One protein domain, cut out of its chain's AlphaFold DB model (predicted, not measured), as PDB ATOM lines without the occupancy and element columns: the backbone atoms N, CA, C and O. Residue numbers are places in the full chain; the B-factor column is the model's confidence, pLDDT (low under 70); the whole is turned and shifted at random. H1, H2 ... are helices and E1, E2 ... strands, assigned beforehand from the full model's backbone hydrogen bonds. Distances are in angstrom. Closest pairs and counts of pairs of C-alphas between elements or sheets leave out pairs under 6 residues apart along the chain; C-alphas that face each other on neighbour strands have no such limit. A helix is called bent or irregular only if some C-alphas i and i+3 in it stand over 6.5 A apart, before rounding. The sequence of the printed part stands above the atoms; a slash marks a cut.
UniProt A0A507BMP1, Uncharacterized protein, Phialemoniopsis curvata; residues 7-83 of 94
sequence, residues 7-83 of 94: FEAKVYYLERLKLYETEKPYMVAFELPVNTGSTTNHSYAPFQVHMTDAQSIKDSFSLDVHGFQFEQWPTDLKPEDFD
ATOM      1  N   PHE A   7      27.852  -3.906  30.019       91.25
ATOM      2  CA  PHE A   7      27.491  -3.188  28.803       91.25
ATOM      3  C   PHE A   7      25.974  -3.054  28.679       91.25
ATOM      4  O   PHE A   7      25.198  -3.813  29.254       91.25
ATOM      5  N   GLU A   8      25.559  -2.054  27.913       95.44
ATOM      6  CA  GLU A   8      24.157  -1.773  27.636       95.44
ATOM      7  C   GLU A   8      23.660  -2.626  26.466       95.44
ATOM      8  O   GLU A   8      24.254  -2.618  25.385       95.44
ATOM      9  N   ALA A   9      22.552  -3.338  26.664       94.12
ATOM     10  CA  ALA A   9      21.963  -4.231  25.671       94.12
ATOM     11  C   ALA A   9      20.438  -4.091  25.604       94.12
ATOM     12  O   ALA A   9      19.798  -3.544  26.500       94.12
ATOM     13  N   LYS A  10      19.840  -4.616  24.532       96.31
ATOM     14  CA  LYS A  10      18.383  -4.692  24.381       96.31
ATOM     15  C   LYS A  10      17.927  -6.138  24.475       96.31
ATOM     16  O   LYS A  10      18.401  -6.981  23.717       96.31
ATOM     17  N   VAL A  11      16.978  -6.394  25.365       95.19
ATOM     18  CA  VAL A  11      16.246  -7.662  25.442       95.19
ATOM     19  C   VAL A  11      14.835  -7.426  24.927       95.19
ATOM     20  O   VAL A  11      14.229  -6.400  25.224       95.19
ATOM     21  N   TYR A  12      14.319  -8.356  24.133       95.38
ATOM     22  CA  TYR A  12      12.998  -8.251  23.529       95.38
ATOM     23  C   TYR A  12      12.008  -9.099  24.323       95.38
ATOM     24  O   TYR A  12      12.103 -10.325  24.334       95.38
ATOM     25  N   TYR A  13      11.069  -8.443  24.997       92.69
ATOM     26  CA  TYR A  13      10.029  -9.108  25.779       92.69
ATOM     27  C   TYR A  13       8.741  -9.206  24.978       92.69
ATOM     28  O   TYR A  13       8.403  -8.289  24.234       92.69
ATOM     29  N   LEU A  14       8.006 -10.305  25.154       92.44
ATOM     30  CA  LEU A  14       6.687 -10.468  24.550       92.44
ATOM     31  C   LEU A  14       5.746  -9.366  25.062       92.44
ATOM     32  O   LEU A  14       5.557  -9.206  26.271       92.44
ATOM     33  N   GLU A  15       5.152  -8.611  24.144       93.31
ATOM     34  CA  GLU A  15       4.195  -7.560  24.474       93.31
ATOM     35  C   GLU A  15       2.900  -8.157  25.014       93.31
ATOM     36  O   GLU A  15       2.398  -9.150  24.498       93.31
ATOM     37  N   ARG A  16       2.298  -7.520  26.022       89.38
ATOM     38  CA  ARG A  16       0.959  -7.893  26.496       89.38
ATOM     39  C   ARG A  16      -0.099  -7.213  25.633       89.38
ATOM     40  O   ARG A  16      -0.634  -6.169  26.000       89.38
ATOM     41  N   LEU A  17      -0.362  -7.783  24.462       91.62
ATOM     42  CA  LEU A  17      -1.375  -7.273  23.541       91.62
ATOM     43  C   LEU A  17      -2.785  -7.687  23.977       91.62
ATOM     44  O   LEU A  17      -3.000  -8.834  24.358       91.62
ATOM     45  N   LYS A  18      -3.770  -6.788  23.814       93.94
ATOM     46  CA  LYS A  18      -5.202  -7.118  23.994       93.94
ATOM     47  C   LYS A  18      -5.658  -8.271  23.100       93.94
ATOM     48  O   LYS A  18      -6.555  -9.013  23.472       93.94
ATOM     49  N   LEU A  19      -5.007  -8.437  21.947       92.38
ATOM     50  CA  LEU A  19      -5.214  -9.562  21.038       92.38
ATOM     51  C   LEU A  19      -5.156 -10.908  21.772       92.38
ATOM     52  O   LEU A  19      -5.924 -11.809  21.457       92.38
ATOM     53  N   TYR A  20      -4.289 -11.032  22.780       91.94
ATOM     54  CA  TYR A  20      -4.080 -12.289  23.493       91.94
ATOM     55  C   TYR A  20      -5.204 -12.656  24.468       91.94
ATOM     56  O   TYR A  20      -5.227 -13.767  24.992       91.94
ATOM     57  N   GLU A  21      -6.139 -11.739  24.715       93.75
ATOM     58  CA  GLU A  21      -7.357 -12.027  25.478       93.75
ATOM     59  C   GLU A  21      -8.373 -12.803  24.630       93.75
ATOM     60  O   GLU A  21      -9.180 -13.559  25.166       93.75
ATOM     61  N   THR A  22      -8.325 -12.636  23.303       95.44
ATOM     62  CA  THR A  22      -9.245 -13.275  22.353       95.44
ATOM     63  C   THR A  22      -8.581 -14.350  21.497       95.44
ATOM     64  O   THR A  22      -9.262 -15.251  21.014       95.44
ATOM     65  N   GLU A  23      -7.264 -14.284  21.313       93.94
ATOM     66  CA  GLU A  23      -6.490 -15.200  20.475       93.94
ATOM     67  C   GLU A  23      -5.306 -15.785  21.242       93.94
ATOM     68  O   GLU A  23      -4.564 -15.079  21.918       93.94
ATOM     69  N   LYS A  24      -5.066 -17.091  21.110       91.44
ATOM     70  CA  LYS A  24      -3.903 -17.711  21.751       91.44
ATOM     71  C   LYS A  24      -2.610 -17.275  21.035       91.44
ATOM     72  O   LYS A  24      -2.560 -17.352  19.804       91.44
ATOM     73  N   PRO A  25      -1.552 -16.880  21.767       92.62
ATOM     74  CA  PRO A  25      -0.230 -16.681  21.183       92.62
ATOM     75  C   PRO A  25       0.265 -17.949  20.469       92.62
ATOM     76  O   PRO A  25       0.161 -19.050  21.023       92.62
ATOM     77  N   TYR A  26       0.774 -17.809  19.245       92.31
ATOM     78  CA  TYR A  26       1.283 -18.918  18.440       92.31
ATOM     79  C   TYR A  26       2.557 -18.552  17.682       92.31
ATOM     80  O   TYR A  26       2.782 -17.401  17.311       92.31
ATOM     81  N   MET A  27       3.359 -19.571  17.385       93.12
ATOM     82  CA  MET A  27       4.501 -19.502  16.479       93.12
ATOM     83  C   MET A  27       4.592 -20.820  15.711       93.12
ATOM     84  O   MET A  27       4.533 -21.899  16.300       93.12
ATOM     85  N   VAL A  28       4.710 -20.727  14.394       92.44
ATOM     86  CA  VAL A  28       4.872 -21.863  13.491       92.44
ATOM     87  C   VAL A  28       6.361 -22.185  13.397       92.44
ATOM     88  O   VAL A  28       7.165 -21.319  13.067       92.44
ATOM     89  N   ALA A  29       6.729 -23.429  13.710       92.31
ATOM     90  CA  ALA A  29       8.123 -23.883  13.780       92.31
ATOM     91  C   ALA A  29       8.644 -24.516  12.473       92.31
ATOM     92  O   ALA A  29       9.725 -25.096  12.456       92.31
ATOM     93  N   PHE A  30       7.870 -24.447  11.393       89.81
ATOM     94  CA  PHE A  30       8.222 -24.989  10.083       89.81
ATOM     95  C   PHE A  30       8.019 -23.936   8.997       89.81
ATOM     96  O   PHE A  30       7.271 -22.972   9.172       89.81
ATOM     97  N   GLU A  31       8.693 -24.123   7.869       87.88
ATOM     98  CA  GLU A  31       8.593 -23.205   6.742       87.88
ATOM     99  C   GLU A  31       7.203 -23.284   6.110       87.88
ATOM    100  O   GLU A  31       6.713 -24.356   5.748       87.88
ATOM    101  N   LEU A  32       6.561 -22.126   5.978       86.19
ATOM    102  CA  LEU A  32       5.315 -21.995   5.243       86.19
ATOM    103  C   LEU A  32       5.607 -21.549   3.806       86.19
ATOM    104  O   LEU A  32       6.498 -20.723   3.594       86.19
ATOM    105  N   PRO A  33       4.833 -22.025   2.813       91.00
ATOM    106  CA  PRO A  33       4.896 -21.491   1.461       91.00
ATOM    107  C   PRO A  33       4.696 -19.972   1.443       91.00
ATOM    108  O   PRO A  33       3.957 -19.407   2.258       91.00
ATOM    109  N   VAL A  34       5.314 -19.308   0.465       84.81
ATOM    110  CA  VAL A  34       5.154 -17.863   0.256       84.81
ATOM    111  C   VAL A  34       3.661 -17.535   0.097       84.81
ATOM    112  O   VAL A  34       2.962 -18.199  -0.664       84.81
ATOM    113  N   ASN A  35       3.181 -16.503   0.803       85.56
ATOM    114  CA  ASN A  35       1.779 -16.044   0.851       85.56
ATOM    115  C   ASN A  35       0.796 -16.873   1.707       85.56
ATOM    116  O   ASN A  35      -0.411 -16.679   1.587       85.56
ATOM    117  N   THR A  36       1.272 -17.740   2.607       85.44
ATOM    118  CA  THR A  36       0.388 -18.493   3.533       85.44
ATOM    119  C   THR A  36      -0.094 -17.656   4.735       85.44
ATOM    120  O   THR A  36      -0.983 -18.074   5.471       85.44
ATOM    121  N   GLY A  37       0.451 -16.449   4.922       84.12
ATOM    122  CA  GLY A  37       0.143 -15.553   6.042       84.12
ATOM    123  C   GLY A  37       1.286 -15.458   7.055       84.12
ATOM    124  O   GLY A  37       2.416 -15.854   6.768       84.12
ATOM    125  N   SER A  38       0.999 -14.891   8.228       88.75
ATOM    126  CA  SER A  38       1.985 -14.717   9.301       88.75
ATOM    127  C   SER A  38       2.335 -16.047   9.973       88.75
ATOM    128  O   SER A  38       1.465 -16.864  10.257       88.75
ATOM    129  N   THR A  39       3.615 -16.242  10.294       91.44
ATOM    130  CA  THR A  39       4.115 -17.421  11.025       91.44
ATOM    131  C   THR A  39       3.946 -17.302  12.539       91.44
ATOM    132  O   THR A  39       4.155 -18.270  13.264       91.44
ATOM    133  N   THR A  40       3.575 -16.131  13.050       93.38
ATOM    134  CA  THR A  40       3.328 -15.885  14.471       93.38
ATOM    135  C   THR A  40       2.426 -14.666  14.648       93.38
ATOM    136  O   THR A  40       2.428 -13.768  13.803       93.38
ATOM    137  N   ASN A  41       1.672 -14.624  15.747       94.50
ATOM    138  CA  ASN A  41       1.021 -13.405  16.241       94.50
ATOM    139  C   ASN A  41       1.769 -12.773  17.430       94.50
ATOM    140  O   ASN A  41       1.230 -11.878  18.077       94.50
ATOM    141  N   HIS A  42       2.992 -13.223  17.732       95.06
ATOM    142  CA  HIS A  42       3.821 -12.605  18.757       95.06
ATOM    143  C   HIS A  42       4.284 -11.212  18.324       95.06
ATOM    144  O   HIS A  42       4.823 -11.029  17.234       95.06
ATOM    145  N   SER A  43       4.142 -10.249  19.227       94.44
ATOM    146  CA  SER A  43       4.807  -8.949  19.157       94.44
ATOM    147  C   SER A  43       5.786  -8.810  20.313       94.44
ATOM    148  O   SER A  43       5.505  -9.281  21.420       94.44
ATOM    149  N   TYR A  44       6.928  -8.172  20.067       94.69
ATOM    150  CA  TYR A  44       7.993  -8.015  21.050       94.69
ATOM    151  C   TYR A  44       8.413  -6.553  21.191       94.69
ATOM    152  O   TYR A  44       8.672  -5.880  20.194       94.69
ATOM    153  N   ALA A  45       8.567  -6.097  22.433       95.00
ATOM    154  CA  ALA A  45       9.059  -4.766  22.759       95.00
ATOM    155  C   ALA A  45      10.521  -4.826  23.223       95.00
ATOM    156  O   ALA A  45      10.859  -5.662  24.071       95.00
ATOM    157  N   PRO A  46      11.397  -3.933  22.726       96.25
ATOM    158  CA  PRO A  46      12.751  -3.816  23.243       96.25
ATOM    159  C   PRO A  46      12.741  -3.173  24.633       96.25
ATOM    160  O   PRO A  46      12.112  -2.137  24.852       96.25
ATOM    161  N   PHE A  47      13.515  -3.738  25.548       96.00
ATOM    162  CA  PHE A  47      13.770  -3.188  26.869       96.00
ATOM    163  C   PHE A  47      15.275  -3.086  27.097       96.00
ATOM    164  O   PHE A  47      16.024  -4.033  26.847       96.00
ATOM    165  N   GLN A  48      15.714  -1.908  27.530       96.94
ATOM    166  CA  GLN A  48      17.120  -1.625  27.780       96.94
ATOM    167  C   GLN A  48      17.542  -2.283  29.096       96.94
ATOM    168  O   GLN A  48      16.887  -2.088  30.121       96.94
ATOM    169  N   VAL A  49      18.616  -3.069  29.065       94.00
ATOM    170  CA  VAL A  49      19.161  -3.749  30.242       94.00
ATOM    171  C   VAL A  49      20.667  -3.551  30.327       94.00
ATOM    172  O   VAL A  49      21.368  -3.524  29.314       94.00
ATOM    173  N   HIS A  50      21.157  -3.479  31.560       93.12
ATOM    174  CA  HIS A  50      22.579  -3.535  31.846       93.12
ATOM    175  C   HIS A  50      22.992  -4.997  32.023       93.12
ATOM    176  O   HIS A  50      22.511  -5.671  32.935       93.12
ATOM    177  N   MET A  51      23.850  -5.496  31.137       91.19
ATOM    178  CA  MET A  51      24.387  -6.852  31.210       91.19
ATOM    179  C   MET A  51      25.757  -6.832  31.869       91.19
ATOM    180  O   MET A  51      26.611  -6.034  31.492       91.19
ATOM    181  N   THR A  52      25.978  -7.750  32.805       90.75
ATOM    182  CA  THR A  52      27.233  -7.881  33.550       90.75
ATOM    183  C   THR A  52      27.653  -9.344  33.578       90.75
ATOM    184  O   THR A  52      26.801 -10.230  33.616       90.75
ATOM    185  N   ASP A  53      28.962  -9.601  33.590       89.00
ATOM    186  CA  ASP A  53      29.498 -10.941  33.830       89.00
ATOM    187  C   ASP A  53      29.043 -11.472  35.201       89.00
ATOM    188  O   ASP A  53      29.448 -10.964  36.251       89.00
ATOM    189  N   ALA A  54      28.215 -12.518  35.182       88.31
ATOM    190  CA  ALA A  54      27.657 -13.131  36.379       88.31
ATOM    191  C   ALA A  54      28.729 -13.765  37.281       88.31
ATOM    192  O   ALA A  54      28.565 -13.752  38.500       88.31
ATOM    193  N   GLN A  55      29.850 -14.247  36.727       87.12
ATOM    194  CA  GLN A  55      30.937 -14.840  37.519       87.12
ATOM    195  C   GLN A  55      31.578 -13.812  38.459       87.12
ATOM    196  O   GLN A  55      31.987 -14.146  39.571       87.12
ATOM    197  N   SER A  56      31.613 -12.542  38.043       87.75
ATOM    198  CA  SER A  56      32.181 -11.444  38.833       87.75
ATOM    199  C   SER A  56      31.323 -11.019  40.032       87.75
ATOM    200  O   SER A  56      31.823 -10.352  40.937       87.75
ATOM    201  N   ILE A  57      30.045 -11.409  40.047       88.94
ATOM    202  CA  ILE A  57      29.062 -11.052  41.081       88.94
ATOM    203  C   ILE A  57      28.331 -12.280  41.637       88.94
ATOM    204  O   ILE A  57      27.260 -12.135  42.223       88.94
ATOM    205  N   LYS A  58      28.899 -13.479  41.472       90.00
ATOM    206  CA  LYS A  58      28.264 -14.765  41.808       90.00
ATOM    207  C   LYS A  58      27.721 -14.836  43.242       90.00
ATOM    208  O   LYS A  58      26.643 -15.379  43.456       90.00
ATOM    209  N   ASP A  59      28.408 -14.190  44.184       90.06
ATOM    210  CA  ASP A  59      28.041 -14.156  45.608       90.06
ATOM    211  C   ASP A  59      26.836 -13.237  45.902       90.06
ATOM    212  O   ASP A  59      26.325 -13.210  47.019       90.06
ATOM    213  N   SER A  60      26.374 -12.465  44.911       90.44
ATOM    214  CA  SER A  60      25.188 -11.603  45.030       90.44
ATOM    215  C   SER A  60      23.877 -12.358  44.788       90.44
ATOM    216  O   SER A  60      22.810 -11.825  45.096       90.44
ATOM    217  N   PHE A  61      23.933 -13.564  44.213       91.75
ATOM    218  CA  PHE A  61      22.745 -14.355  43.892       91.75
ATOM    219  C   PHE A  61      22.364 -15.271  45.056       91.75
ATOM    220  O   PHE A  61      23.214 -15.906  45.673       91.75
ATOM    221  N   SER A  62      21.066 -15.353  45.335       94.25
ATOM    222  CA  SER A  62      20.500 -16.156  46.419       94.25
ATOM    223  C   SER A  62      19.137 -16.705  46.016       94.25
ATOM    224  O   SER A  62      18.387 -16.048  45.284       94.25
ATOM    225  N   LEU A  63      18.792 -17.884  46.539       93.38
ATOM    226  CA  LEU A  63      17.512 -18.535  46.248       93.38
ATOM    227  C   LEU A  63      16.308 -17.678  46.660       93.38
ATOM    228  O   LEU A  63      15.348 -17.592  45.901       93.38
ATOM    229  N   ASP A  64      16.380 -16.988  47.798       95.62
ATOM    230  CA  ASP A  64      15.247 -16.217  48.329       95.62
ATOM    231  C   ASP A  64      14.881 -15.000  47.471       95.62
ATOM    232  O   ASP A  64      13.710 -14.641  47.358       95.62
ATOM    233  N   VAL A  65      15.881 -14.339  46.879       94.69
ATOM    234  CA  VAL A  65      15.674 -13.102  46.109       94.69
ATOM    235  C   VAL A  65      15.566 -13.391  44.617       94.69
ATOM    236  O   VAL A  65      14.735 -12.800  43.931       94.69
ATOM    237  N   HIS A  66      16.411 -14.288  44.107       94.50
ATOM    238  CA  HIS A  66      16.584 -14.497  42.672       94.50
ATOM    239  C   HIS A  66      15.975 -15.815  42.183       94.50
ATOM    240  O   HIS A  66      15.825 -15.998  40.978       94.50
ATOM    241  N   GLY A  67      15.638 -16.745  43.084       93.50
ATOM    242  CA  GLY A  67      15.185 -18.095  42.727       93.50
ATOM    243  C   GLY A  67      16.302 -19.016  42.221       93.50
ATOM    244  O   GLY A  67      16.038 -20.166  41.888       93.50
ATOM    245  N   PHE A  68      17.544 -18.527  42.176       93.00
ATOM    246  CA  PHE A  68      18.744 -19.288  41.840       93.00
ATOM    247  C   PHE A  68      19.948 -18.734  42.611       93.00
ATOM    248  O   PHE A  68      19.952 -17.580  43.044       93.00
ATOM    249  N   GLN A  69      20.984 -19.551  42.768       93.44
ATOM    250  CA  GLN A  69      22.263 -19.139  43.341       93.44
ATOM    251  C   GLN A  69      23.405 -19.879  42.649       93.44
ATOM    252  O   GLN A  69      23.193 -20.937  42.058       93.44
ATOM    253  N   PHE A  70      24.613 -19.327  42.732       91.12
ATOM    254  CA  PHE A  70      25.812 -20.049  42.326       91.12
ATOM    255  C   PHE A  70      26.274 -20.945  43.468       91.12
ATOM    256  O   PHE A  70      26.373 -20.503  44.609       91.12
ATOM    257  N   GLU A  71      26.605 -22.188  43.146       88.75
ATOM    258  CA  GLU A  71      27.200 -23.122  44.091       88.75
ATOM    259  C   GLU A  71      28.425 -23.759  43.447       88.75
ATOM    260  O   GLU A  71      28.384 -24.202  42.298       88.75
ATOM    261  N   GLN A  72      29.541 -23.753  44.173       83.56
ATOM    262  CA  GLN A  72      30.775 -24.362  43.707       83.56
ATOM    263  C   GLN A  72      30.908 -25.740  44.342       83.56
ATOM    264  O   GLN A  72      31.217 -25.864  45.525       83.56
ATOM    265  N   TRP A  73      30.690 -26.767  43.530       85.00
ATOM    266  CA  TRP A  73      30.862 -28.152  43.937       85.00
ATOM    267  C   TRP A  73      32.302 -28.578  43.644       85.00
ATOM    268  O   TRP A  73      32.771 -28.372  42.520       85.00
ATOM    269  N   PRO A  74      33.037 -29.126  44.627       84.31
ATOM    270  CA  PRO A  74      34.339 -29.707  44.350       84.31
ATOM    271  C   PRO A  74      34.141 -30.889  43.401       84.31
ATOM    272  O   PRO A  74      33.320 -31.768  43.652       84.31
ATOM    273  N   THR A  75      34.887 -30.889  42.305       83.69
ATOM    274  CA  THR A  75      34.913 -31.988  41.349       83.69
ATOM    275  C   THR A  75      36.361 -32.336  41.053       83.69
ATOM    276  O   THR A  75      37.194 -31.443  40.891       83.69
ATOM    277  N   ASP A  76      36.651 -33.634  41.006       84.44
ATOM    278  CA  ASP A  76      37.937 -34.157  40.540       84.44
ATOM    279  C   ASP A  76      37.965 -34.301  39.010       84.44
ATOM    280  O   ASP A  76      39.006 -34.644  38.448       84.44
ATOM    281  N   LEU A  77      36.831 -34.026  38.346       81.06
ATOM    282  CA  LEU A  77      36.712 -34.036  36.894       81.06
ATOM    283  C   LEU A  77      37.500 -32.872  36.304       81.06
ATOM    284  O   LEU A  77      37.335 -31.708  36.689       81.06
ATOM    285  N   LYS A  78      38.340 -33.197  35.336       82.25
ATOM    286  CA  LYS A  78      39.110 -32.253  34.547       82.25
ATOM    287  C   LYS A  78      38.409 -32.017  33.210       82.25
ATOM    288  O   LYS A  78      37.604 -32.846  32.794       82.25
ATOM    289  N   PRO A  79      38.696 -30.903  32.517       77.62
ATOM    290  CA  PRO A  79      38.121 -30.645  31.199       77.62
ATOM    291  C   PRO A  79      38.310 -31.811  30.220       77.62
ATOM    292  O   PRO A  79      37.387 -32.124  29.479       77.62
ATOM    293  N   GLU A  80      39.455 -32.500  30.284       82.81
ATOM    294  CA  GLU A  80      39.768 -33.627  29.400       82.81
ATOM    295  C   GLU A  80      38.852 -34.844  29.620       82.81
ATOM    296  O   GLU A  80      38.691 -35.652  28.711       82.81
ATOM    297  N   ASP A  81      38.213 -34.964  30.791       77.00
ATOM    298  CA  ASP A  81      37.251 -36.035  31.079       77.00
ATOM    299  C   ASP A  81      35.922 -35.853  30.311       77.00
ATOM    300  O   ASP A  81      35.096 -36.762  30.292       77.00
ATOM    301  N   PHE A  82      35.699 -34.690  29.681       74.69
ATOM    302  CA  PHE A  82      34.498 -34.377  28.891       74.69
ATOM    303  C   PHE A  82      34.732 -34.404  27.374       74.69
ATOM    304  O   PHE A  82      33.772 -34.270  26.616       74.69
ATOM    305  N   ASP A  83      35.982 -34.569  26.935       73.31
ATOM    306  CA  ASP A  83      36.356 -34.623  25.515       73.31
ATOM    307  C   ASP A  83      36.320 -36.058  24.948       73.31
ATOM    308  O   ASP A  83      36.540 -36.260  23.752       73.31
TER     309      ASP A  83
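This is residues 7 to 83 of the 94 residues of an uncharacterized protein of Phialemoniopsis curvata (UniProt A0A507BMP1). A two-stranded antiparallel ribbon, E1 beside E2, makes the span of an open arch, with a long loop, residues 23 to 43, reaching away from one end of it and a tail that ends in H4 reaching away from the other. The short helix H1 lies at the loop's end of the ribbon and H2 and H3 at the tail's end, with no helix touching another, and the tip of the loop, residues 32 to 37, and the tail, residues 72 to 83, stick out. The printed part has 77 residues, with four named helices and two named strands in the order E1, H1, E2, H2, H3, H4; the sheet's order is E1 - E2. The class is mixed, helices and strands, with 36 residues in named elements, under half of those printed. The whole is extended, with a radius of gyration of the C-alphas of 20.7 A, and the C-alphas span 56 by 34 by 25 A.

The strand E1, residues 7 to 14, and the strand E2, residues 44 to 52, are antiparallel neighbours, with 147 degrees between their N-to-C directions. Among the C-alphas that face each other are those of Phe 7 and Met 51, 5.4 A apart, and those of Tyr 12 and Pro 46, 4.5 A apart. N 9 and O 49 are within hydrogen-bond range at 2.9 A, and so are N 47 and O 11 at 2.8 A. E2 bends by 56 degrees at residue 48. A tight link of 4 residues joins E1 to the helix H1, residues 19 to 22, and a long link of 21 residues runs from H1 to E2. A tight link of 1 residue joins E2 to the helix H2, residues 54 to 60, which is apart from E1 and from H1. A tight link of 2 residues follows to the helix H3, residues 63 to 66, which is apart from H2 and from both strands. The helix H4, residues 79 to 82, is apart from H1, H2, H3, E1 and E2. In H2, 1 of 3 O i to N i+4 pairs is within hydrogen-bond range, beside 2 of 4 O i to N i+3 pairs; H1, H3 and H4 are too short for any O i to N i+4 pair.

E1 begins at C-alpha 7, at (27.491, -3.188, 28.803), and measures 22.4 A from first to last C-alpha. H1, Leu 19 to Thr 22, has four residues. E2, Tyr 44 to Thr 52, measures 22.9 A and ends at C-alpha 52, at (27.233, -7.881, 33.550). H2, Ala 54 to Ser 60, measures 9.1 A and is irregular: C-alphas 56 and 59 are 8.4 A apart. H3, Leu 63 to His 66, and H4, Pro 79 to Phe 82, have four residues each, and H4 ends at C-alpha 82, at (34.498, -34.377, 28.891).

The two C-alphas farthest apart are those of Asn 35 and Asp 76, at 56.7 A, while the first and last printed C-alphas, those of Phe 7 and Asp 83, are 32.8 A apart. The printed part has no cut. The long links are H1 to E2, residues 23 to 43, and H3 to H4, residues 67 to 78. Residues 32 to 37 stand free, as do residues 63 to 68, of which 63 to 66 belong to H3, and residues 72 to 83, of which 79 to 82 belong to H4. Without these stretches the body has 53 residues and spans 43 by 26 by 23 A. The mean pLDDT of the printed part is 90.2, that of H4 is 78, and no printed residue is under 70.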